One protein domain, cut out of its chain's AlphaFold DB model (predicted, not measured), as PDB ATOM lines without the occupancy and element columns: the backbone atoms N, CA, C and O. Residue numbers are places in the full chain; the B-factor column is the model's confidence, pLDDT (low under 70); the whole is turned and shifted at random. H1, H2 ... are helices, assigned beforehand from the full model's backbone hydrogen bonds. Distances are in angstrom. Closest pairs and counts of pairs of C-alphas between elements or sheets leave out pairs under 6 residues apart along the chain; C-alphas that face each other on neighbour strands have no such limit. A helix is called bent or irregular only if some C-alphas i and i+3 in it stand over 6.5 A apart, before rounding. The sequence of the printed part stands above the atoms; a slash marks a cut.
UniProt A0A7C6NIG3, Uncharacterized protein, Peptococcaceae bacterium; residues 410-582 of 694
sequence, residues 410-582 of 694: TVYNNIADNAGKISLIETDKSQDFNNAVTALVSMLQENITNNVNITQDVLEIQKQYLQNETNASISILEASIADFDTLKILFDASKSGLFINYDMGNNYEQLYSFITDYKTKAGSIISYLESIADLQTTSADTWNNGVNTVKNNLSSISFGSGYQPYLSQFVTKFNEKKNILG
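Overview. This is residues 410 to 582 of the 694 residues of an uncharacterized protein of Peptococcaceae bacterium (UniProt A0A7C6NIG3). A long, slender up-and-down bundle of four helices, H2, H3, H5 and H6, makes the length of a rod, with H3 running along most of it. At one end H1, the short H4 and H7 gather as a head, H1 packing on residues 483 to 496 of H3, and H7 making a corner with H5 where its residues 563 to 567 meet residues 507 to 514 of H5. The printed part has 173 residues, with seven named helices, H1 to H7 in order along the chain, and no named strand; the class is all helix. The whole is loose, with a radius of gyration of the C-alphas of 20.8 A, and spans 70 by 27 by 18 A.

Along the chain. H1, residues 410 to 425, begins with C-alpha 410 at (221.463, 241.099, 315.275) and is 23.3 A long. It is irregular, with C-alphas 417 and 420 7.4 A apart and a kink of 54 degrees near residue 419. H2 is residues 430 to 446, 24.4 A. H3, residues 456 to 496, is the longest at 58.4 A and begins with C-alpha 456 at (181.193, 214.009, 346.640). H4 is residues 501 to 504, 5.8 A. H5, residues 507 to 534, is 42.0 A long and neither bent nor irregular, but only just: C-alphas 530 and 533 are 6.1 A apart. H6 is residues 540 to 555, 21.8 A. H7, residues 561 to 582, is 31.4 A long and ends with C-alpha 582 at (225.423, 254.191, 325.947); it is irregular, with C-alphas 562 and 565 7.3 A apart.

Arrangement. In the bundle, each helix runs against the one before it in the chain. H3 and H5 touch at a shallow tilt of 17 degrees, opposite ways; their closest C-alphas, of Ile 474 and Ile 526, are 5.5 A apart. H5 and H6 form a helical hairpin, closest at the C-alphas of Tyr 528 and Val 550, 6.0 A. H2 touches H6 at a shallow tilt of 6 degrees, closest at Val 441 and Lys 551, C-alphas 5.4 A apart. H2 and H3 are close but not clearly touching, with the C-alphas of Leu 444 and Leu 466 7.8 A apart. H1 touches residues 483 to 496 of H3 at a steep tilt of 48 degrees; the closest C-alphas, of Val 411 and Ala 493, are 5.0 A apart. H7 touches H5 at a steep tilt of 59 degrees, closest at the C-alphas of Asn 507 and Tyr 566, 6.2 A. H4 and H7 only just touch, with 3 pairs of C-alphas within 8 A; the closest are Met 504 and Phe 570, 7.1 A. H1 and H5 are apart. Every O i to N i+4 pair is within hydrogen-bond range in H2 and H6; the counts are 6 of 12 in H1, 35 of 37 in H3, 21 of 24 in H5 and 14 of 18 in H7, and H4 is too short for such a pair.

Size, cuts and confidence. The two C-alphas farthest apart, of Asn 453 and Ile 580, are 70.1 A apart. The printed part has no cut. The link from H2 to H3, nine residues, is short, and the other links are tight. The mean pLDDT of the printed part is 94.4, and no printed residue is under 70.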
ATOM      1  N   THR A 410     222.406 241.998 314.598       97.75
ATOM      2  CA  THR A 410     221.463 241.099 315.275       97.75
ATOM      3  C   THR A 410     221.868 240.878 316.734       97.75
ATOM      4  O   THR A 410     221.037 240.976 317.639       97.75
ATOM      5  N   VAL A 411     223.155 240.633 316.987       97.25
ATOM      6  CA  VAL A 411     223.690 240.438 318.338       97.25
ATOM      7  C   VAL A 411     223.522 241.691 319.205       97.25
ATOM      8  O   VAL A 411     223.001 241.605 320.315       97.25
ATOM      9  N   TYR A 412     223.925 242.861 318.717       97.44
ATOM     10  CA  TYR A 412     223.881 244.099 319.496       97.44
ATOM     11  C   TYR A 412     222.459 244.653 319.663       97.44
ATOM     12  O   TYR A 412     222.150 245.218 320.716       97.44
ATOM     13  N   ASN A 413     221.557 244.399 318.712       97.62
ATOM     14  CA  ASN A 413     220.123 244.641 318.886       97.62
ATOM     15  C   ASN A 413     219.551 243.762 319.998       97.62
ATOM     16  O   ASN A 413     218.902 244.280 320.901       97.62
ATOM     17  N   ASN A 414     219.880 242.466 320.015       97.75
ATOM     18  CA  ASN A 414     219.468 241.576 321.101       97.75
ATOM     19  C   ASN A 414     220.002 242.036 322.464       97.75
ATOM     20  O   ASN A 414     219.288 241.923 323.459       97.75
ATOM     21  N   ILE A 415     221.220 242.580 322.532       97.62
ATOM     22  CA  ILE A 415     221.739 243.167 323.775       97.62
ATOM     23  C   ILE A 415     220.893 244.373 324.195       97.62
ATOM     24  O   ILE A 415     220.471 244.459 325.346       97.62
ATOM     25  N   ALA A 416     220.641 245.299 323.271       97.06
ATOM     26  CA  ALA A 416     219.919 246.533 323.546       97.06
ATOM     27  C   ALA A 416     218.454 246.286 323.943       97.06
ATOM     28  O   ALA A 416     217.998 246.804 324.964       97.06
ATOM     29  N   ASP A 417     217.743 245.469 323.166       97.19
ATOM     30  CA  ASP A 417     216.308 245.216 323.313       97.19
ATOM     31  C   ASP A 417     215.993 244.400 324.568       97.19
ATOM     32  O   ASP A 417     214.970 244.617 325.216       97.19
ATOM     33  N   ASN A 418     216.907 243.511 324.968       96.69
ATOM     34  CA  ASN A 418     216.717 242.652 326.136       96.69
ATOM     35  C   ASN A 418     217.424 243.169 327.395       96.69
ATOM     36  O   ASN A 418     217.312 242.548 328.450       96.69
ATOM     37  N   ALA A 419     218.104 244.321 327.344       95.38
ATOM     38  CA  ALA A 419     218.850 244.867 328.482       95.38
ATOM     39  C   ALA A 419     217.987 245.070 329.742       95.38
ATOM     40  O   ALA A 419     218.500 244.989 330.855       95.38
ATOM     41  N   GLY A 420     216.683 245.327 329.582       94.62
ATOM     42  CA  GLY A 420     215.747 245.483 330.701       94.62
ATOM     43  C   GLY A 420     215.524 244.203 331.512       94.62
ATOM     44  O   GLY A 420     215.143 244.284 332.676       94.62
ATOM     45  N   LYS A 421     215.812 243.026 330.940       94.12
ATOM     46  CA  LYS A 421     215.675 241.729 331.621       94.12
ATOM     47  C   LYS A 421     216.736 241.497 332.692       94.12
ATOM     48  O   LYS A 421     216.612 240.558 333.467       94.12
ATOM     49  N   ILE A 422     217.747 242.360 332.789       94.94
ATOM     50  CA  ILE A 422     218.783 242.236 333.813       94.94
ATOM     51  C   ILE A 422     218.234 242.358 335.242       94.94
ATOM     52  O   ILE A 422     218.748 241.706 336.148       94.94
ATOM     53  N   SER A 423     217.132 243.092 335.427       94.38
ATOM     54  CA  SER A 423     216.433 243.230 336.714       94.38
ATOM     55  C   SER A 423     215.911 241.899 337.268       94.38
ATOM     56  O   SER A 423     215.756 241.737 338.480       94.38
ATOM     57  N   LEU A 424     215.710 240.896 336.404       92.31
ATOM     58  CA  LEU A 424     215.313 239.546 336.804       92.31
ATOM     59  C   LEU A 424     216.383 238.821 337.624       92.31
ATOM     60  O   LEU A 424     216.071 237.803 338.230       92.31
ATOM     61  N   ILE A 425     217.626 239.303 337.642       93.50
ATOM     62  CA  ILE A 425     218.751 238.647 338.325       93.50
ATOM     63  C   ILE A 425     219.556 239.596 339.220       93.50
ATOM     64  O   ILE A 425     220.616 239.225 339.720       93.50
ATOM     65  N   GLU A 426     219.067 240.817 339.446       91.75
ATOM     66  CA  GLU A 426     219.692 241.770 340.376       91.75
ATOM     67  C   GLU A 426     219.619 241.283 341.828       91.75
ATOM     68  O   GLU A 426     220.530 241.523 342.620       91.75
ATOM     69  N   THR A 427     218.547 240.568 342.169       88.38
ATOM     70  CA  THR A 427     218.321 240.000 343.497       88.38
ATOM     71  C   THR A 427     218.279 238.482 343.452       88.38
ATOM     72  O   THR A 427     217.904 237.882 342.443       88.38
ATOM     73  N   ASP A 428     218.646 237.865 344.574       88.12
ATOM     74  CA  ASP A 428     218.569 236.419 344.747       88.12
ATOM     75  C   ASP A 428     217.113 235.946 344.629       88.12
ATOM     76  O   ASP A 428     216.237 236.407 345.359       88.12
ATOM     77  N   LYS A 429     216.859 235.016 343.704       86.75
ATOM     78  CA  LYS A 429     215.521 234.465 343.440       86.75
ATOM     79  C   LYS A 429     215.180 233.233 344.265       86.75
ATOM     80  O   LYS A 429     214.033 232.797 344.242       86.75
ATOM     81  N   SER A 430     216.136 232.671 345.002       91.19
ATOM     82  CA  SER A 430     215.909 231.481 345.826       91.19
ATOM     83  C   SER A 430     214.869 231.703 346.907       91.19
ATOM     84  O   SER A 430     213.976 230.874 347.066       91.19
ATOM     85  N   GLN A 431     214.925 232.834 347.602       90.62
ATOM     86  CA  GLN A 431     213.971 233.126 348.659       90.62
ATOM     87  C   GLN A 431     212.552 233.293 348.104       90.62
ATOM     88  O   GLN A 431     211.643 232.607 348.566       90.62
ATOM     89  N   ASP A 432     212.370 234.134 347.084       90.31
ATOM     90  CA  ASP A 432     211.057 234.376 346.475       90.31
ATOM     91  C   ASP A 432     210.454 233.088 345.898       90.31
ATOM     92  O   ASP A 432     209.281 232.787 346.126       90.31
ATOM     93  N   PHE A 433     211.275 232.275 345.226       94.19
ATOM     94  CA  PHE A 433     210.854 230.984 344.687       94.19
ATOM     95  C   PHE A 433     210.418 230.012 345.793       94.19
ATOM     96  O   PHE A 433     209.330 229.442 345.730       94.19
ATOM     97  N   ASN A 434     211.237 229.835 346.834       95.56
ATOM     98  CA  ASN A 434     210.933 228.903 347.925       95.56
ATOM     99  C   ASN A 434     209.732 229.369 348.768       95.56
ATOM    100  O   ASN A 434     208.952 228.542 349.249       95.56
ATOM    101  N   ASN A 435     209.540 230.682 348.908       94.50
ATOM    102  CA  ASN A 435     208.350 231.255 349.533       94.50
ATOM    103  C   ASN A 435     207.089 230.936 348.720       94.50
ATOM    104  O   ASN A 435     206.081 230.538 349.305       94.50
ATOM    105  N   ALA A 436     207.147 231.044 347.387       93.50
ATOM    106  CA  ALA A 436     206.031 230.681 346.516       93.50
ATOM    107  C   ALA A 436     205.677 229.188 346.629       93.50
ATOM    108  O   ALA A 436     204.505 228.843 346.779       93.50
ATOM    109  N   VAL A 437     206.680 228.300 346.656       96.25
ATOM    110  CA  VAL A 437     206.467 226.860 346.900       96.25
ATOM    111  C   VAL A 437     205.798 226.626 348.257       96.25
ATOM    112  O   VAL A 437     204.819 225.889 348.346       96.25
ATOM    113  N   THR A 438     206.276 227.292 349.310       96.56
ATOM    114  CA  THR A 438     205.702 227.176 350.661       96.56
ATOM    115  C   THR A 438     204.247 227.645 350.704       96.56
ATOM    116  O   THR A 438     203.408 226.998 351.329       96.56
ATOM    117  N   ALA A 439     203.919 228.739 350.013       95.44
ATOM    118  CA  ALA A 439     202.554 229.248 349.925       95.44
ATOM    119  C   ALA A 439     201.610 228.251 349.229       95.44
ATOM    120  O   ALA A 439     200.514 227.999 349.728       95.44
ATOM    121  N   LEU A 440     202.057 227.619 348.138       95.81
ATOM    122  CA  LEU A 440     201.303 226.562 347.450       95.81
ATOM    123  C   LEU A 440     201.084 225.335 348.346       95.81
ATOM    124  O   LEU A 440     199.987 224.780 348.394       95.81
ATOM    125  N   VAL A 441     202.109 224.927 349.097       96.56
ATOM    126  CA  VAL A 441     202.013 223.826 350.068       96.56
ATOM    127  C   VAL A 441     200.984 224.137 351.161       96.56
ATOM    128  O   VAL A 441     200.168 223.272 351.488       96.56
ATOM    129  N   SER A 442     200.976 225.362 351.693       96.31
ATOM    130  CA  SER A 442     199.988 225.809 352.685       96.31
ATOM    131  C   SER A 442     198.568 225.842 352.115       96.31
ATOM    132  O   SER A 442     197.653 225.318 352.746       96.31
ATOM    133  N   MET A 443     198.386 226.355 350.893       94.38
ATOM    134  CA  MET A 443     197.093 226.348 350.197       94.38
ATOM    135  C   MET A 443     196.536 224.921 350.063       94.38
ATOM    136  O   MET A 443     195.368 224.671 350.360       94.38
ATOM    137  N   LEU A 444     197.371 223.956 349.663       95.44
ATOM    138  CA  LEU A 444     196.963 222.551 349.578       95.44
ATOM    139  C   LEU A 444     196.608 221.974 350.952       95.44
ATOM    140  O   LEU A 444     195.639 221.229 351.076       95.44
ATOM    141  N   GLN A 445     197.361 222.331 351.993       95.25
ATOM    142  CA  GLN A 445     197.095 221.894 353.362       95.25
ATOM    143  C   GLN A 445     195.739 222.392 353.888       95.25
ATOM    144  O   GLN A 445     195.061 221.648 354.595       95.25
ATOM    145  N   GLU A 446     195.332 223.613 353.538       93.94
ATOM    146  CA  GLU A 446     194.032 224.188 353.914       93.94
ATOM    147  C   GLU A 446     192.844 223.507 353.214       93.94
ATOM    148  O   GLU A 446     191.725 223.544 353.724       93.94
ATOM    149  N   ASN A 447     193.084 222.827 352.087       91.94
ATOM    150  CA  ASN A 447     192.063 222.095 351.329       91.94
ATOM    151  C   ASN A 447     191.862 220.635 351.794       91.94
ATOM    152  O   ASN A 447     191.046 219.904 351.227       91.94
ATOM    153  N   ILE A 448     192.572 220.199 352.839       93.44
ATOM    154  CA  ILE A 448     192.361 218.898 353.491       93.44
ATOM    155  C   ILE A 448     191.140 218.983 354.418       93.44
ATOM    156  O   ILE A 448     191.004 219.919 355.203       93.44
ATOM    157  N   THR A 449     190.256 217.982 354.370       91.50
ATOM    158  CA  THR A 449     189.017 217.957 355.167       91.50
ATOM    159  C   THR A 449     189.082 216.968 356.330       91.50
ATOM    160  O   THR A 449     189.506 215.826 356.171       91.50
ATOM    161  N   ASN A 450     188.588 217.385 357.499       91.00
ATOM    162  CA  ASN A 450     188.401 216.513 358.668       91.00
ATOM    163  C   ASN A 450     186.974 215.941 358.756       91.00
ATOM    164  O   ASN A 450     186.659 215.182 359.673       91.00
ATOM    165  N   ASN A 451     186.083 216.327 357.835       91.44
ATOM    166  CA  ASN A 451     184.705 215.852 357.823       91.44
ATOM    167  C   ASN A 451     184.606 214.509 357.089       91.44
ATOM    168  O   ASN A 451     184.498 214.465 355.865       91.44
ATOM    169  N   VAL A 452     184.575 213.420 357.856       83.81
ATOM    170  CA  VAL A 452     184.451 212.044 357.339       83.81
ATOM    171  C   VAL A 452     183.147 211.775 356.572       83.81
ATOM    172  O   VAL A 452     183.087 210.818 355.810       83.81
ATOM    173  N   ASN A 453     182.123 212.623 356.734       88.69
ATOM    174  CA  ASN A 453     180.819 212.499 356.072       88.69
ATOM    175  C   ASN A 453     180.615 213.530 354.943       88.69
ATOM    176  O   ASN A 453     179.479 213.790 354.546       88.69
ATOM    177  N   ILE A 454     181.684 214.178 354.465       93.12
ATOM    178  CA  ILE A 454     181.610 215.122 353.343       93.12
ATOM    179  C   ILE A 454     181.078 214.426 352.079       93.12
ATOM    180  O   ILE A 454     181.422 213.278 351.796       93.12
ATOM    181  N   THR A 455     180.214 215.105 351.325       94.19
ATOM    182  CA  THR A 455     179.633 214.549 350.098       94.19
ATOM    183  C   THR A 455     180.556 214.764 348.901       94.19
ATOM    184  O   THR A 455     181.337 215.716 348.867       94.19
ATOM    185  N   GLN A 456     180.431 213.901 347.888       93.94
ATOM    186  CA  GLN A 456     181.193 214.009 346.640       93.94
ATOM    187  C   GLN A 456     180.994 215.372 345.953       93.94
ATOM    188  O   GLN A 456     181.973 215.983 345.543       93.94
ATOM    189  N   ASP A 457     179.763 215.893 345.905       94.62
ATOM    190  CA  ASP A 457     179.471 217.203 345.297       94.62
ATOM    191  C   ASP A 457     180.249 218.350 345.964       94.62
ATOM    192  O   ASP A 457     180.710 219.273 345.295       94.62
ATOM    193  N   VAL A 458     180.432 218.293 347.290       94.81
ATOM    194  CA  VAL A 458     181.206 219.304 348.029       94.81
ATOM    195  C   VAL A 458     182.702 219.162 347.743       94.81
ATOM    196  O   VAL A 458     183.382 220.174 347.583       94.81
ATOM    197  N   LEU A 459     183.213 217.931 347.636       94.69
ATOM    198  CA  LEU A 459     184.605 217.676 347.252       94.69
ATOM    199  C   LEU A 459     184.901 218.131 345.815       94.69
ATOM    200  O   LEU A 459     185.965 218.690 345.566       94.69
ATOM    201  N   GLU A 460     183.964 217.964 344.880       95.06
ATOM    202  CA  GLU A 460     184.095 218.492 343.514       95.06
ATOM    203  C   GLU A 460     184.127 220.026 343.485       95.06
ATOM    204  O   GLU A 460     184.943 220.617 342.779       95.06
ATOM    205  N   ILE A 461     183.312 220.696 344.309       94.75
ATOM    206  CA  ILE A 461     183.382 222.160 344.455       94.75
ATOM    207  C   ILE A 461     184.748 222.591 345.011       94.75
ATOM    208  O   ILE A 461     185.336 223.550 344.511       94.75
ATOM    209  N   GLN A 462     185.273 221.884 346.018       94.00
ATOM    210  CA  GLN A 462     186.604 222.158 346.573       94.00
ATOM    211  C   GLN A 462     187.709 221.949 345.535       94.00
ATOM    212  O   GLN A 462     188.595 222.790 345.404       94.00
ATOM    213  N   LYS A 463     187.626 220.872 344.751       95.56
ATOM    214  CA  LYS A 463     188.545 220.604 343.644       95.56
ATOM    215  C   LYS A 463     188.522 221.728 342.615       95.56
ATOM    216  O   LYS A 463     189.582 222.243 342.276       95.56
ATOM    217  N   GLN A 464     187.339 222.162 342.186       95.06
ATOM    218  CA  GLN A 464     187.204 223.253 341.222       95.06
ATOM    219  C   GLN A 464     187.775 224.574 341.759       95.06
ATOM    220  O   GLN A 464     188.433 225.305 341.019       95.06
ATOM    221  N   TYR A 465     187.545 224.879 343.040       93.00
ATOM    222  CA  TYR A 465     188.139 226.044 343.696       93.00
ATOM    223  C   TYR A 465     189.669 225.961 343.689       93.00
ATOM    224  O   TYR A 465     190.334 226.882 343.222       93.00
ATOM    225  N   LEU A 466     190.221 224.829 344.128       94.44
ATOM    226  CA  LEU A 466     191.661 224.610 344.177       94.44
ATOM    227  C   LEU A 466     192.305 224.702 342.784       94.44
ATOM    228  O   LEU A 466     193.344 225.333 342.644       94.44
ATOM    229  N   GLN A 467     191.674 224.144 341.747       94.81
ATOM    230  CA  GLN A 467     192.141 224.268 340.362       94.81
ATOM    231  C   GLN A 467     192.176 225.724 339.884       94.81
ATOM    232  O   GLN A 467     193.115 226.131 339.204       94.81
ATOM    233  N   ASN A 468     191.162 226.522 340.227       92.12
ATOM    234  CA  ASN A 468     191.136 227.933 339.849       92.12
ATOM    235  C   ASN A 468     192.293 228.708 340.502       92.12
ATOM    236  O   ASN A 468     192.961 229.488 339.823       92.12
ATOM    237  N   GLU A 469     192.572 228.448 341.782       90.25
ATOM    238  CA  GLU A 469     193.679 229.077 342.515       90.25
ATOM    239  C   GLU A 469     195.056 228.655 341.970       90.25
ATOM    240  O   GLU A 469     195.969 229.476 341.831       90.25
ATOM    241  N   THR A 470     195.227 227.383 341.595       93.69
ATOM    242  CA  THR A 470     196.514 226.892 341.080       93.69
ATOM    243  C   THR A 470     196.775 227.290 339.630       93.69
ATOM    244  O   THR A 470     197.927 227.565 339.292       93.69
ATOM    245  N   ASN A 471     195.741 227.442 338.796       93.69
ATOM    246  CA  ASN A 471     195.873 227.943 337.420       93.69
ATOM    247  C   ASN A 471     196.481 229.354 337.354       93.69
ATOM    248  O   ASN A 471     197.281 229.652 336.460       93.69
ATOM    249  N   ALA A 472     196.159 230.218 338.321       90.12
ATOM    250  CA  ALA A 472     196.786 231.535 338.431       90.12
ATOM    251  C   ALA A 472     198.300 231.423 338.692       90.12
ATOM    252  O   ALA A 472     199.100 232.125 338.071       90.12
ATOM    253  N   SER A 473     198.704 230.492 339.561       93.31
ATOM    254  CA  SER A 473     200.114 230.234 339.872       93.31
ATOM    255  C   SER A 473     200.872 229.625 338.689       93.31
ATOM    256  O   SER A 473     202.003 230.028 338.421       93.31
ATOM    257  N   ILE A 474     200.242 228.705 337.948       96.56
ATOM    258  CA  ILE A 474     200.789 228.137 336.705       96.56
ATOM    259  C   ILE A 474     201.093 229.258 335.709       96.56
ATOM    260  O   ILE A 474     202.229 229.375 335.254       96.56
ATOM    261  N   SER A 475     200.127 230.147 335.465       95.62
ATOM    262  CA  SER A 475     200.283 231.262 334.518       95.62
ATOM    263  C   SER A 475     201.468 232.179 334.872       95.62
ATOM    264  O   SER A 475     202.201 232.633 333.994       95.62
ATOM    265  N   ILE A 476     201.691 232.444 336.166       93.12
ATOM    266  CA  ILE A 476     202.828 233.249 336.650       93.12
ATOM    267  C   ILE A 476     204.165 232.530 336.412       93.12
ATOM    268  O   ILE A 476     205.152 233.159 336.012       93.12
ATOM    269  N   LEU A 477     204.216 231.218 336.656       95.06
ATOM    270  CA  LEU A 477     205.418 230.411 336.440       95.06
ATOM    271  C   LEU A 477     205.757 230.289 334.950       95.06
ATOM    272  O   LEU A 477     206.921 230.444 334.586       95.06
ATOM    273  N   GLU A 478     204.764 230.085 334.086       96.75
ATOM    274  CA  GLU A 478     204.942 230.072 332.629       96.75
ATOM    275  C   GLU A 478     205.476 231.412 332.112       96.75
ATOM    276  O   GLU A 478     206.439 231.444 331.341       96.75
ATOM    277  N   ALA A 479     204.920 232.530 332.595       95.38
ATOM    278  CA  ALA A 479     205.416 233.863 332.263       95.38
ATOM    279  C   ALA A 479     206.874 234.060 332.718       95.38
ATOM    280  O   ALA A 479     207.699 234.571 331.962       95.38
ATOM    281  N   SER A 480     207.218 233.582 333.919       93.44
ATOM    282  CA  SER A 480     208.588 233.639 334.446       93.44
ATOM    283  C   SER A 480     209.561 232.795 333.613       93.44
ATOM    284  O   SER A 480     210.683 233.222 333.345       93.44
ATOM    285  N   ILE A 481     209.140 231.610 333.155       95.38
ATOM    286  CA  ILE A 481     209.932 230.762 332.252       95.38
ATOM    287  C   ILE A 481     210.229 231.501 330.939       95.38
ATOM    288  O   ILE A 481     211.385 231.529 330.512       95.38
ATOM    289  N   ALA A 482     209.220 232.130 330.329       95.81
ATOM    290  CA  ALA A 482     209.387 232.899 329.095       95.81
ATOM    291  C   ALA A 482     210.327 234.110 329.279       95.81
ATOM    292  O   ALA A 482     211.151 234.426 328.411       95.81
ATOM    293  N   ASP A 483     210.259 234.760 330.440       94.38
ATOM    294  CA  ASP A 483     211.164 235.845 330.815       94.38
ATOM    295  C   ASP A 483     212.623 235.376 330.922       94.38
ATOM    296  O   ASP A 483     213.527 236.044 330.404       94.38
ATOM    297  N   PHE A 484     212.871 234.203 331.512       95.12
ATOM    298  CA  PHE A 484     214.212 233.618 331.571       95.12
ATOM    299  C   PHE A 484     214.714 233.110 330.212       95.12
ATOM    300  O   PHE A 484     215.917 233.178 329.957       95.12
ATOM    301  N   ASP A 485     213.833 232.682 329.305       95.12
ATOM    302  CA  ASP A 485     214.216 232.400 327.915       95.12
ATOM    303  C   ASP A 485     214.697 233.666 327.194       95.12
ATOM    304  O   ASP A 485     215.706 233.644 326.488       95.12
ATOM    305  N   THR A 486     214.052 234.803 327.456       95.50
ATOM    306  CA  THR A 486     214.501 236.104 326.940       95.50
ATOM    307  C   THR A 486     215.839 236.526 327.556       95.50
ATOM    308  O   THR A 486     216.731 237.015 326.859       95.50
ATOM    309  N   LEU A 487     216.039 236.288 328.857       95.94
ATOM    310  CA  LEU A 487     217.327 236.531 329.513       95.94
ATOM    311  C   LEU A 487     218.448 235.668 328.912       95.94
ATOM    312  O   LEU A 487     219.575 236.136 328.749       95.94
ATOM    313  N   LYS A 488     218.141 234.428 328.515       96.62
ATOM    314  CA  LYS A 488     219.099 233.567 327.816       96.62
ATOM    315  C   LYS A 488     219.574 234.197 326.503       96.62
ATOM    316  O   LYS A 488     220.769 234.147 326.220       96.62
ATOM    317  N   ILE A 489     218.680 234.833 325.740       97.06
ATOM    318  CA  ILE A 489     219.043 235.560 324.511       97.06
ATOM    319  C   ILE A 489     220.050 236.672 324.828       97.06
ATOM    320  O   ILE A 489     221.046 236.818 324.118       97.06
ATOM    321  N   LEU A 490     219.844 237.417 325.920       97.25
ATOM    322  CA  LEU A 490     220.791 238.440 326.368       97.25
ATOM    323  C   LEU A 490     222.165 237.839 326.695       97.25
ATOM    324  O   LEU A 490     223.188 238.407 326.307       97.25
ATOM    325  N   PHE A 491     222.207 236.695 327.386       96.44
ATOM    326  CA  PHE A 491     223.456 235.996 327.709       96.44
ATOM    327  C   PHE A 491     224.185 235.531 326.447       96.44
ATOM    328  O   PHE A 491     225.381 235.798 326.297       96.44
ATOM    329  N   ASP A 492     223.461 234.898 325.523       95.62
ATOM    330  CA  ASP A 492     223.995 234.392 324.258       95.62
ATOM    331  C   ASP A 492     224.540 235.530 323.386       95.62
ATOM    332  O   ASP A 492     225.653 235.435 322.858       95.62
ATOM    333  N   ALA A 493     223.797 236.633 323.277       96.50
ATOM    334  CA  ALA A 493     224.219 237.815 322.538       96.50
ATOM    335  C   ALA A 493     225.448 238.469 323.188       96.50
ATOM    336  O   ALA A 493     226.435 238.761 322.514       96.50
ATOM    337  N   SER A 494     225.447 238.601 324.516       95.75
ATOM    338  CA  SER A 494     226.578 239.147 325.275       95.75
ATOM    339  C   SER A 494     227.862 238.321 325.118       95.75
ATOM    340  O   SER A 494     228.967 238.872 325.141       95.75
ATOM    341  N   LYS A 495     227.719 237.000 324.953       93.31
ATOM    342  CA  LYS A 495     228.827 236.079 324.685       93.31
ATOM    343  C   LYS A 495     229.317 236.209 323.240       93.31
ATOM    344  O   LYS A 495     230.504 236.420 323.008       93.31
ATOM    345  N   SER A 496     228.399 236.133 322.279       91.62
ATOM    346  CA  SER A 496     228.709 236.113 320.841       91.62
ATOM    347  C   SER A 496     229.277 237.442 320.340       91.62
ATOM    348  O   SER A 496     230.197 237.458 319.533       91.62
ATOM    349  N   GLY A 497     228.786 238.566 320.868       90.81
ATOM    350  CA  GLY A 497     229.258 239.908 320.513       90.81
ATOM    351  C   GLY A 497     230.537 240.327 321.227       90.81
ATOM    352  O   GLY A 497     230.939 241.477 321.114       90.81
ATOM    353  N   LEU A 498     231.151 239.431 322.013       91.75
ATOM    354  CA  LEU A 498     232.303 239.730 322.873       91.75
ATOM    355  C   LEU A 498     232.049 240.817 323.923       91.75
ATOM    356  O   LEU A 498     232.994 241.331 324.516       91.75
ATOM    357  N   PHE A 499     230.780 241.129 324.182       94.62
ATOM    358  CA  PHE A 499     230.375 242.248 325.020       94.62
ATOM    359  C   PHE A 499     230.845 242.082 326.467       94.62
ATOM    360  O   PHE A 499     231.436 242.990 327.041       94.62
ATOM    361  N   ILE A 500     230.644 240.893 327.039       92.56
ATOM    362  CA  ILE A 500     231.176 240.510 328.363       92.56
ATOM    363  C   ILE A 500     231.760 239.090 328.378       92.56
ATOM    364  O   ILE A 500     232.135 238.594 329.439       92.56
ATOM    365  N   ASN A 501     231.879 238.439 327.212       86.88
ATOM    366  CA  ASN A 501     232.388 237.069 327.061       86.88
ATOM    367  C   ASN A 501     233.641 236.799 327.924       86.88
ATOM    368  O   ASN A 501     233.668 235.905 328.771       86.88
ATOM    369  N   TYR A 502     234.654 237.654 327.773       82.12
ATOM    370  CA  TYR A 502     235.949 237.491 328.439       82.12
ATOM    371  C   TYR A 502     235.980 237.899 329.906       82.12
ATOM    372  O   TYR A 502     236.924 237.531 330.601       82.12
ATOM    373  N   ASP A 503     234.980 238.639 330.378       85.88
ATOM    374  CA  ASP A 503     234.902 239.049 331.781       85.88
ATOM    375  C   ASP A 503     234.238 237.974 332.655       85.88
ATOM    376  O   ASP A 503     234.369 238.003 333.880       85.88
ATOM    377  N   MET A 504     233.545 237.017 332.029       91.00
ATOM    378  CA  MET A 504     232.824 235.946 332.716       91.00
ATOM    379  C   MET A 504     233.523 234.584 332.612       91.00
ATOM    380  O   MET A 504     233.465 233.814 333.567       91.00
ATOM    381  N   GLY A 505     234.190 234.253 331.498       86.38
ATOM    382  CA  GLY A 505     234.884 232.962 331.341       86.38
ATOM    383  C   GLY A 505     233.978 231.760 331.662       86.38
ATOM    384  O   GLY A 505     232.849 231.685 331.173       86.38
ATOM    385  N   ASN A 506     234.437 230.853 332.535       86.88
ATOM    386  CA  ASN A 506     233.667 229.671 332.967       86.88
ATOM    387  C   ASN A 506     232.372 230.023 333.722       86.88
ATOM    388  O   ASN A 506     231.468 229.196 333.817       86.88
ATOM    389  N   ASN A 507     232.230 231.257 334.218       91.12
ATOM    390  CA  ASN A 507     231.026 231.668 334.936       91.12
ATOM    391  C   ASN A 507     229.800 231.743 334.013       91.12
ATOM    392  O   ASN A 507     228.682 231.676 334.512       91.12
ATOM    393  N   TYR A 508     229.975 231.797 332.683       93.19
ATOM    394  CA  TYR A 508     228.858 231.678 331.735       93.19
ATOM    395  C   TYR A 508     228.064 230.382 331.909       93.19
ATOM    396  O   TYR A 508     226.840 230.394 331.810       93.19
ATOM    397  N   GLU A 509     228.738 229.267 332.193       93.94
ATOM    398  CA  GLU A 509     228.076 227.973 332.387       93.94
ATOM    399  C   GLU A 509     227.152 227.995 333.609       93.94
ATOM    400  O   GLU A 509     226.072 227.403 333.583       93.94
ATOM    401  N   GLN A 510     227.525 228.749 334.648       95.06
ATOM    402  CA  GLN A 510     226.701 228.933 335.843       95.06
ATOM    403  C   GLN A 510     225.432 229.739 335.542       95.06
ATOM    404  O   GLN A 510     224.376 229.430 336.088       95.06
ATOM    405  N   LEU A 511     225.494 230.709 334.624       95.00
ATOM    406  CA  LEU A 511     224.315 231.472 334.193       95.00
ATOM    407  C   LEU A 511     223.295 230.584 333.469       95.00
ATOM    408  O   LEU A 511     222.095 230.654 333.732       95.00
ATOM    409  N   TYR A 512     223.769 229.712 332.575       95.12
ATOM    410  CA  TYR A 512     222.905 228.751 331.884       95.12
ATOM    411  C   TYR A 512     222.371 227.670 332.826       95.12
ATOM    412  O   TYR A 512     221.214 227.261 332.695       95.12
ATOM    413  N   SER A 513     223.183 227.238 333.793       95.62
ATOM    414  CA  SER A 513     222.766 226.289 334.828       95.62
ATOM    415  C   SER A 513     221.654 226.872 335.695       95.62
ATOM    416  O   SER A 513     220.657 226.196 335.917       95.62
ATOM    417  N   PHE A 514     221.761 228.146 336.089       95.56
ATOM    418  CA  PHE A 514     220.706 228.866 336.802       95.56
ATOM    419  C   PHE A 514     219.373 228.849 336.034       95.56
ATOM    420  O   PHE A 514     218.357 228.432 336.590       95.56
ATOM    421  N   ILE A 515     219.378 229.237 334.749       95.31
ATOM    422  CA  ILE A 515     218.163 229.234 333.912       95.31
ATOM    423  C   ILE A 515     217.587 227.819 333.806       95.31
ATOM    424  O   ILE A 515     216.383 227.618 333.959       95.31
ATOM    425  N   THR A 516     218.444 226.828 333.561       96.25
ATOM    426  CA  THR A 516     218.029 225.430 333.391       96.25
ATOM    427  C   THR A 516     217.414 224.868 334.671       96.25
ATOM    428  O   THR A 516     216.349 224.254 334.621       96.25
ATOM    429  N   ASP A 517     218.051 225.105 335.818       96.12
ATOM    430  CA  ASP A 517     217.586 224.647 337.126       96.12
ATOM    431  C   ASP A 517     216.250 225.305 337.498       96.12
ATOM    432  O   ASP A 517     215.298 224.611 337.864       96.12
ATOM    433  N   TYR A 518     216.132 226.627 337.310       95.44
ATOM    434  CA  TYR A 518     214.882 227.352 337.549       95.44
ATOM    435  C   TYR A 518     213.750 226.788 336.688       95.44
ATOM    436  O   TYR A 518     212.707 226.402 337.213       95.44
ATOM    437  N   LYS A 519     213.966 226.674 335.368       95.88
ATOM    438  CA  LYS A 519     212.956 226.167 334.429       95.88
ATOM    439  C   LYS A 519     212.537 224.735 334.745       95.88
ATOM    440  O   LYS A 519     211.351 224.426 334.693       95.88
ATOM    441  N   THR A 520     213.484 223.872 335.106       96.88
ATOM    442  CA  THR A 520     213.203 222.471 335.455       96.88
ATOM    443  C   THR A 520     212.312 222.379 336.694       96.88
ATOM    444  O   THR A 520     211.330 221.634 336.711       96.88
ATOM    445  N   LYS A 521     212.620 223.167 337.727       97.19
ATOM    446  CA  LYS A 521     211.843 223.188 338.972       97.19
ATOM    447  C   LYS A 521     210.478 223.839 338.780       97.19
ATOM    448  O   LYS A 521     209.487 223.271 339.227       97.19
ATOM    449  N   ALA A 522     210.407 224.965 338.072       96.81
ATOM    450  CA  ALA A 522     209.145 225.615 337.725       96.81
ATOM    451  C   ALA A 522     208.238 224.689 336.897       96.81
ATOM    452  O   ALA A 522     207.068 224.532 337.229       96.81
ATOM    453  N   GLY A 523     208.789 223.996 335.895       97.38
ATOM    454  CA  GLY A 523     208.056 222.999 335.111       97.38
ATOM    455  C   GLY A 523     207.544 221.833 335.961       97.38
ATOM    456  O   GLY A 523     206.398 221.426 335.814       97.38
ATOM    457  N   SER A 524     208.349 221.350 336.913       97.81
ATOM    458  CA  SER A 524     207.913 220.305 337.852       97.81
ATOM    459  C   SER A 524     206.755 220.774 338.741       97.81
ATOM    460  O   SER A 524     205.807 220.022 338.951       97.81
ATOM    461  N   ILE A 525     206.802 222.021 339.234       98.00
ATOM    462  CA  ILE A 525     205.696 222.626 339.993       98.00
ATOM    463  C   ILE A 525     204.436 222.673 339.130       98.00
ATOM    464  O   ILE A 525     203.395 222.206 339.585       98.00
ATOM    465  N   ILE A 526     204.533 223.180 337.896       98.12
ATOM    466  CA  ILE A 526     203.402 223.258 336.960       98.12
ATOM    467  C   ILE A 526     202.769 221.875 336.781       98.12
ATOM    468  O   ILE A 526     201.586 221.719 337.066       98.12
ATOM    469  N   SER A 527     203.559 220.850 336.448       97.81
ATOM    470  CA  SER A 527     203.039 219.489 336.262       97.81
ATOM    471  C   SER A 527     202.361 218.921 337.516       97.81
ATOM    472  O   SER A 527     201.349 218.226 337.418       97.81
ATOM    473  N   TYR A 528     202.878 219.215 338.715       97.88
ATOM    474  CA  TYR A 528     202.225 218.799 339.958       97.88
ATOM    475  C   TYR A 528     200.907 219.539 340.201       97.88
ATOM    476  O   TYR A 528     199.939 218.914 340.632       97.88
ATOM    477  N   LEU A 529     200.837 220.836 339.905       97.12
ATOM    478  CA  LEU A 529     199.606 221.615 340.035       97.12
ATOM    479  C   LEU A 529     198.543 221.192 339.009       97.12
ATOM    480  O   LEU A 529     197.373 221.081 339.367       97.12
ATOM    481  N   GLU A 530     198.934 220.886 337.773       97.06
ATOM    482  CA  GLU A 530     198.028 220.380 336.732       97.06
ATOM    483  C   GLU A 530     197.398 219.035 337.121       97.06
ATOM    484  O   GLU A 530     196.209 218.814 336.882       97.06
ATOM    485  N   SER A 531     198.149 218.172 337.821       96.94
ATOM    486  CA  SER A 531     197.653 216.866 338.290       96.94
ATOM    487  C   SER A 531     196.477 216.951 339.277       96.94
ATOM    488  O   SER A 531     195.796 215.952 339.518       96.94
ATOM    489  N   ILE A 532     196.177 218.142 339.817       96.19
ATOM    490  CA  ILE A 532     194.999 218.375 340.667       96.19
ATOM    491  C   ILE A 532     193.705 218.038 339.912       96.19
ATOM    492  O   ILE A 532     192.744 217.553 340.516       96.19
ATOM    493  N   ALA A 533     193.683 218.222 338.588       94.88
ATOM    494  CA  ALA A 533     192.540 217.874 337.749       94.88
ATOM    495  C   ALA A 533     192.184 216.382 337.774       94.88
ATOM    496  O   ALA A 533     191.013 216.032 337.608       94.88
ATOM    497  N   ASP A 534     193.147 215.519 338.087       95.50
ATOM    498  CA  ASP A 534     192.977 214.066 338.079       95.50
ATOM    499  C   ASP A 534     192.643 213.487 339.466       95.50
ATOM    500  O   ASP A 534     192.368 212.288 339.603       95.50
ATOM    501  N   LEU A 535     192.620 214.328 340.509       96.19
ATOM    502  CA  LEU A 535     192.313 213.889 341.870       96.19
ATOM    503  C   LEU A 535     190.895 213.325 341.971       96.19
ATOM    504  O   LEU A 535     189.931 213.886 341.443       96.19
ATOM    505  N   GLN A 536     190.781 212.212 342.690       95.81
ATOM    506  CA  GLN A 536     189.522 211.514 342.920       95.81
ATOM    507  C   GLN A 536     188.798 212.093 344.145       95.81
ATOM    508  O   GLN A 536     189.406 212.316 345.191       95.81
ATOM    509  N   THR A 537     187.486 212.289 344.028       95.75
ATOM    510  CA  THR A 537     186.605 212.935 345.025       95.75
ATOM    511  C   THR A 537     185.615 211.950 345.666       95.75
ATOM    512  O   THR A 537     184.621 212.342 346.269       95.75
ATOM    513  N   THR A 538     185.873 210.642 345.547       94.12
ATOM    514  CA  THR A 538     184.947 209.571 345.962       94.12
ATOM    515  C   THR A 538     184.758 209.450 347.476       94.12
ATOM    516  O   THR A 538     183.768 208.878 347.925       94.12
ATOM    517  N   SER A 539     185.711 209.938 348.275       94.38
ATOM    518  CA  SER A 539     185.637 209.982 349.740       94.38
ATOM    519  C   SER A 539     186.621 211.012 350.302       94.38
ATOM    520  O   SER A 539     187.573 211.402 349.620       94.38
ATOM    521  N   ALA A 540     186.428 211.410 351.566       93.69
ATOM    522  CA  ALA A 540     187.363 212.279 352.285       93.69
ATOM    523  C   ALA A 540     188.792 211.707 352.303       93.69
ATOM    524  O   ALA A 540     189.747 212.437 352.049       93.69
ATOM    525  N   ASP A 541     188.942 210.402 352.549       94.75
ATOM    526  CA  ASP A 541     190.251 209.741 352.600       94.75
ATOM    527  C   ASP A 541     190.943 209.746 351.235       94.75
ATOM    528  O   ASP A 541     192.130 210.055 351.138       94.75
ATOM    529  N   THR A 542     190.208 209.436 350.163       94.69
ATOM    530  CA  THR A 542     190.756 209.440 348.802       94.69
ATOM    531  C   THR A 542     191.181 210.849 348.382       94.69
ATOM    532  O   THR A 542     192.291 211.013 347.873       94.69
ATOM    533  N   TRP A 543     190.349 211.860 348.655       95.94
ATOM    534  CA  TRP A 543     190.667 213.266 348.400       95.94
ATOM    535  C   TRP A 543     191.916 213.711 349.166       95.94
ATOM    536  O   TRP A 543     192.895 214.157 348.565       95.94
ATOM    537  N   ASN A 544     191.917 213.520 350.489       96.62
ATOM    538  CA  ASN A 544     193.020 213.919 351.356       96.62
ATOM    539  C   ASN A 544     194.331 213.231 350.954       96.62
ATOM    540  O   ASN A 544     195.380 213.870 350.962       96.62
ATOM    541  N   ASN A 545     194.294 211.948 350.582       96.38
ATOM    542  CA  ASN A 545     195.476 211.229 350.103       96.38
ATOM    543  C   ASN A 545     196.029 211.846 348.812       96.38
ATOM    544  O   ASN A 545     197.228 212.097 348.733       96.38
ATOM    545  N   GLY A 546     195.163 212.147 347.841       97.00
ATOM    546  CA  GLY A 546     195.557 212.783 346.584       97.00
ATOM    547  C   GLY A 546     196.179 214.170 346.781       97.00
ATOM    548  O   GLY A 546     197.284 214.430 346.300       97.00
ATOM    549  N   VAL A 547     195.525 215.032 347.567       96.75
ATOM    550  CA  VAL A 547     196.048 216.366 347.919       96.75
ATOM    551  C   VAL A 547     197.385 216.256 348.658       96.75
ATOM    552  O   VAL A 547     198.329 216.985 348.349       96.75
ATOM    553  N   ASN A 548     197.515 215.308 349.594       97.50
ATOM    554  CA  ASN A 548     198.769 215.067 350.308       97.50
ATOM    555  C   ASN A 548     199.902 214.617 349.377       97.50
ATOM    556  O   ASN A 548     201.040 215.037 349.585       97.50
ATOM    557  N   THR A 549     199.625 213.810 348.350       97.50
ATOM    558  CA  THR A 549     200.632 213.427 347.350       97.50
ATOM    559  C   THR A 549     201.186 214.651 346.622       97.50
ATOM    560  O   THR A 549     202.403 214.838 346.600       97.50
ATOM    561  N   VAL A 550     200.317 215.521 346.094       97.50
ATOM    562  CA  VAL A 550     200.738 216.751 345.395       97.50
ATOM    563  C   VAL A 550     201.525 217.668 346.334       97.50
ATOM    564  O   VAL A 550     202.618 218.127 345.999       97.50
ATOM    565  N   LYS A 551     201.021 217.866 347.557       97.38
ATOM    566  CA  LYS A 551     201.671 218.673 348.597       97.38
ATOM    567  C   LYS A 551     203.078 218.172 348.931       97.38
ATOM    568  O   LYS A 551     204.009 218.970 349.026       97.38
ATOM    569  N   ASN A 552     203.253 216.863 349.104       97.00
ATOM    570  CA  ASN A 552     204.549 216.273 349.444       97.00
ATOM    571  C   ASN A 552     205.545 216.399 348.285       97.00
ATOM    572  O   ASN A 552     206.711 216.717 348.514       97.00
ATOM    573  N   ASN A 553     205.077 216.220 347.047       97.38
ATOM    574  CA  ASN A 553     205.891 216.413 345.850       97.38
ATOM    575  C   ASN A 553     206.382 217.864 345.740       97.38
ATOM    576  O   ASN A 553     207.578 218.089 345.550       97.38
ATOM    577  N   LEU A 554     205.502 218.850 345.945       96.88
ATOM    578  CA  LEU A 554     205.883 220.267 345.962       96.88
ATOM    579  C   LEU A 554     206.859 220.590 347.095       96.88
ATOM    580  O   LEU A 554     207.847 221.278 346.867       96.88
ATOM    581  N   SER A 555     206.633 220.034 348.287       95.19
ATOM    582  CA  SER A 555     207.499 220.246 349.459       95.19
ATOM    583  C   SER A 555     208.934 219.742 349.255       95.19
ATOM    584  O   SER A 555     209.836 220.147 349.985       95.19
ATOM    585  N   SER A 556     209.158 218.849 348.284       94.62
ATOM    586  CA  SER A 556     210.496 218.359 347.931       94.62
ATOM    587  C   SER A 556     211.274 219.301 347.005       94.62
ATOM    588  O   SER A 556     212.491 219.160 346.860       94.62
ATOM    589  N   ILE A 557     210.597 220.269 346.377       96.69
ATOM    590  CA  ILE A 557     211.213 221.218 345.451       96.69
ATOM    591  C   ILE A 557     211.818 222.378 346.240       96.69
ATOM    592  O   ILE A 557     211.156 223.032 347.038       96.69
ATOM    593  N   SER A 558     213.085 222.678 345.958       93.81
ATOM    594  CA  SER A 558     213.765 223.865 346.477       93.81
ATOM    595  C   SER A 558     214.705 224.460 345.435       93.81
ATOM    596  O   SER A 558     215.304 223.748 344.622       93.81
ATOM    597  N   PHE A 559     214.856 225.780 345.452       94.12
ATOM    598  CA  PHE A 559     215.797 226.518 344.619       94.12
ATOM    599  C   PHE A 559     216.916 227.102 345.482       94.12
ATOM    600  O   PHE A 559     216.652 227.715 346.515       94.12
ATOM    601  N   GLY A 560     218.169 226.862 345.091       90.50
ATOM    602  CA  GLY A 560     219.344 227.258 345.870       90.50
ATOM    603  C   GLY A 560     219.874 228.636 345.476       90.50
ATOM    604  O   GLY A 560     219.795 229.030 344.317       90.50
ATOM    605  N   SER A 561     220.486 229.342 346.429       88.00
ATOM    606  CA  SER A 561     221.109 230.662 346.230       88.00
ATOM    607  C   SER A 561     222.524 230.612 345.635       88.00
ATOM    608  O   SER A 561     223.143 231.649 345.393       88.00
ATOM    609  N   GLY A 562     223.061 229.414 345.375       91.88
ATOM    610  CA  GLY A 562     224.454 229.210 344.954       91.88
ATOM    611  C   GLY A 562     224.851 229.916 343.651       91.88
ATOM    612  O   GLY A 562     226.037 230.123 343.409       91.88
ATOM    613  N   TYR A 563     223.877 230.331 342.836       92.81
ATOM    614  CA  TYR A 563     224.115 231.047 341.583       92.81
ATOM    615  C   TYR A 563     224.392 232.547 341.770       92.81
ATOM    616  O   TYR A 563     224.941 233.189 340.870       92.81
ATOM    617  N   GLN A 564     224.032 233.121 342.923       91.31
ATOM    618  CA  GLN A 564     223.946 234.572 343.071       91.31
ATOM    619  C   GLN A 564     225.263 235.343 342.887       91.31
ATOM    620  O   GLN A 564     225.227 236.423 342.287       91.31
ATOM    621  N   PRO A 565     226.437 234.828 343.308       93.38
ATOM    622  CA  PRO A 565     227.710 235.482 343.015       93.38
ATOM    623  C   PRO A 565     227.960 235.662 341.508       93.38
ATOM    624  O   PRO A 565     228.421 236.718 341.078       93.38
ATOM    625  N   TYR A 566     227.603 234.663 340.695       94.69
ATOM    626  CA  TYR A 566     227.803 234.691 339.244       94.69
ATOM    627  C   TYR A 566     226.819 235.640 338.551       94.69
ATOM    628  O   TYR A 566     227.214 236.388 337.656       94.69
ATOM    629  N   LEU A 567     225.559 235.657 338.999       94.56
ATOM    630  CA  LEU A 567     224.543 236.597 338.517       94.56
ATOM    631  C   LEU A 567     224.933 238.044 338.842       94.56
ATOM    632  O   LEU A 567     224.935 238.896 337.958       94.56
ATOM    633  N   SER A 568     225.371 238.306 340.075       94.50
ATOM    634  CA  SER A 568     225.828 239.635 340.507       94.50
ATOM    635  C   SER A 568     227.031 240.122 339.694       94.50
ATOM    636  O   SER A 568     227.093 241.289 339.297       94.50
ATOM    637  N   GLN A 569     227.975 239.223 339.392       95.19
ATOM    638  CA  GLN A 569     229.103 239.538 338.518       95.19
ATOM    639  C   GLN A 569     228.636 239.873 337.097       95.19
ATOM    640  O   GLN A 569     229.092 240.874 336.542       95.19
ATOM    641  N   PHE A 570     227.714 239.089 336.527       96.50
ATOM    642  CA  PHE A 570     227.146 239.365 335.206       96.50
ATOM    643  C   PHE A 570     226.484 240.743 335.167       96.50
ATOM    644  O   PHE A 570     226.805 241.537 334.289       96.50
ATOM    645  N   VAL A 571     225.611 241.050 336.135       96.94
ATOM    646  CA  VAL A 571     224.914 242.343 336.245       96.94
ATOM    647  C   VAL A 571     225.914 243.495 336.275       96.94
ATOM    648  O   VAL A 571     225.799 244.452 335.508       96.94
ATOM    649  N   THR A 572     226.937 243.372 337.122       96.06
ATOM    650  CA  THR A 572     227.996 244.376 337.259       96.06
ATOM    651  C   THR A 572     228.712 244.597 335.928       96.06
ATOM    652  O   THR A 572     228.785 245.727 335.445       96.06
ATOM    653  N   LYS A 573     229.188 243.521 335.287       95.56
ATOM    654  CA  LYS A 573     229.948 243.616 334.035       95.56
ATOM    655  C   LYS A 573     229.103 244.096 332.871       95.56
ATOM    656  O   LYS A 573     229.547 244.945 332.107       95.56
ATOM    657  N   PHE A 574     227.872 243.620 332.760       96.56
ATOM    658  CA  PHE A 574     226.953 244.083 331.735       96.56
ATOM    659  C   PHE A 574     226.723 245.592 331.833       96.56
ATOM    660  O   PHE A 574     226.848 246.290 330.829       96.56
ATOM    661  N   ASN A 575     226.452 246.112 333.033       96.00
ATOM    662  CA  ASN A 575     226.239 247.543 333.239       96.00
ATOM    663  C   ASN A 575     227.514 248.359 332.975       96.00
ATOM    664  O   ASN A 575     227.444 249.385 332.299       96.00
ATOM    665  N   GLU A 576     228.684 247.883 333.422       94.75
ATOM    666  CA  GLU A 576     229.982 248.498 333.097       94.75
ATOM    667  C   GLU A 576     230.168 248.657 331.578       94.75
ATOM    668  O   GLU A 576     230.526 249.740 331.114       94.75
ATOM    669  N   LYS A 577     229.894 247.609 330.791       94.50
ATOM    670  CA  LYS A 577     230.080 247.621 329.329       94.50
ATOM    671  C   LYS A 577     228.979 248.365 328.587       94.50
ATOM    672  O   LYS A 577     229.261 249.067 327.620       94.50
ATOM    673  N   LYS A 578     227.734 248.276 329.054       95.25
ATOM    674  CA  LYS A 578     226.606 249.043 328.510       95.25
ATOM    675  C   LYS A 578     226.865 250.538 328.600       95.25
ATOM    676  O   LYS A 578     226.591 251.250 327.641       95.25
ATOM    677  N   ASN A 579     227.483 250.997 329.684       94.88
ATOM    678  CA  ASN A 579     227.857 252.401 329.840       94.88
ATOM    679  C   ASN A 579     228.928 252.870 328.839       94.88
ATOM    680  O   ASN A 579     228.986 254.061 328.553       94.88
ATOM    681  N   ILE A 580     229.751 251.968 328.287       93.69
ATOM    682  CA  ILE A 580     230.753 252.313 327.262       93.69
ATOM    683  C   ILE A 580     230.074 252.704 325.943       93.69
ATOM    684  O   ILE A 580     230.515 253.643 325.286       93.69
ATOM    685  N   LEU A 581     229.013 251.987 325.555       94.25
ATOM    686  CA  LEU A 581     228.290 252.235 324.300       94.25
ATOM    687  C   LEU A 581     227.109 253.197 324.461       94.25
ATOM    688  O   LEU A 581     226.697 253.827 323.491       94.25
ATOM    689  N   GLY A 582     226.553 253.313 325.666       93.69
ATOM    690  CA  GLY A 582     225.423 254.191 325.947       93.69
ATOM    691  C   GLY A 582     224.227 253.909 325.033       93.69
ATOM    692  O   GLY A 582     223.812 252.763 324.855       93.69
TER     693      GLY A 582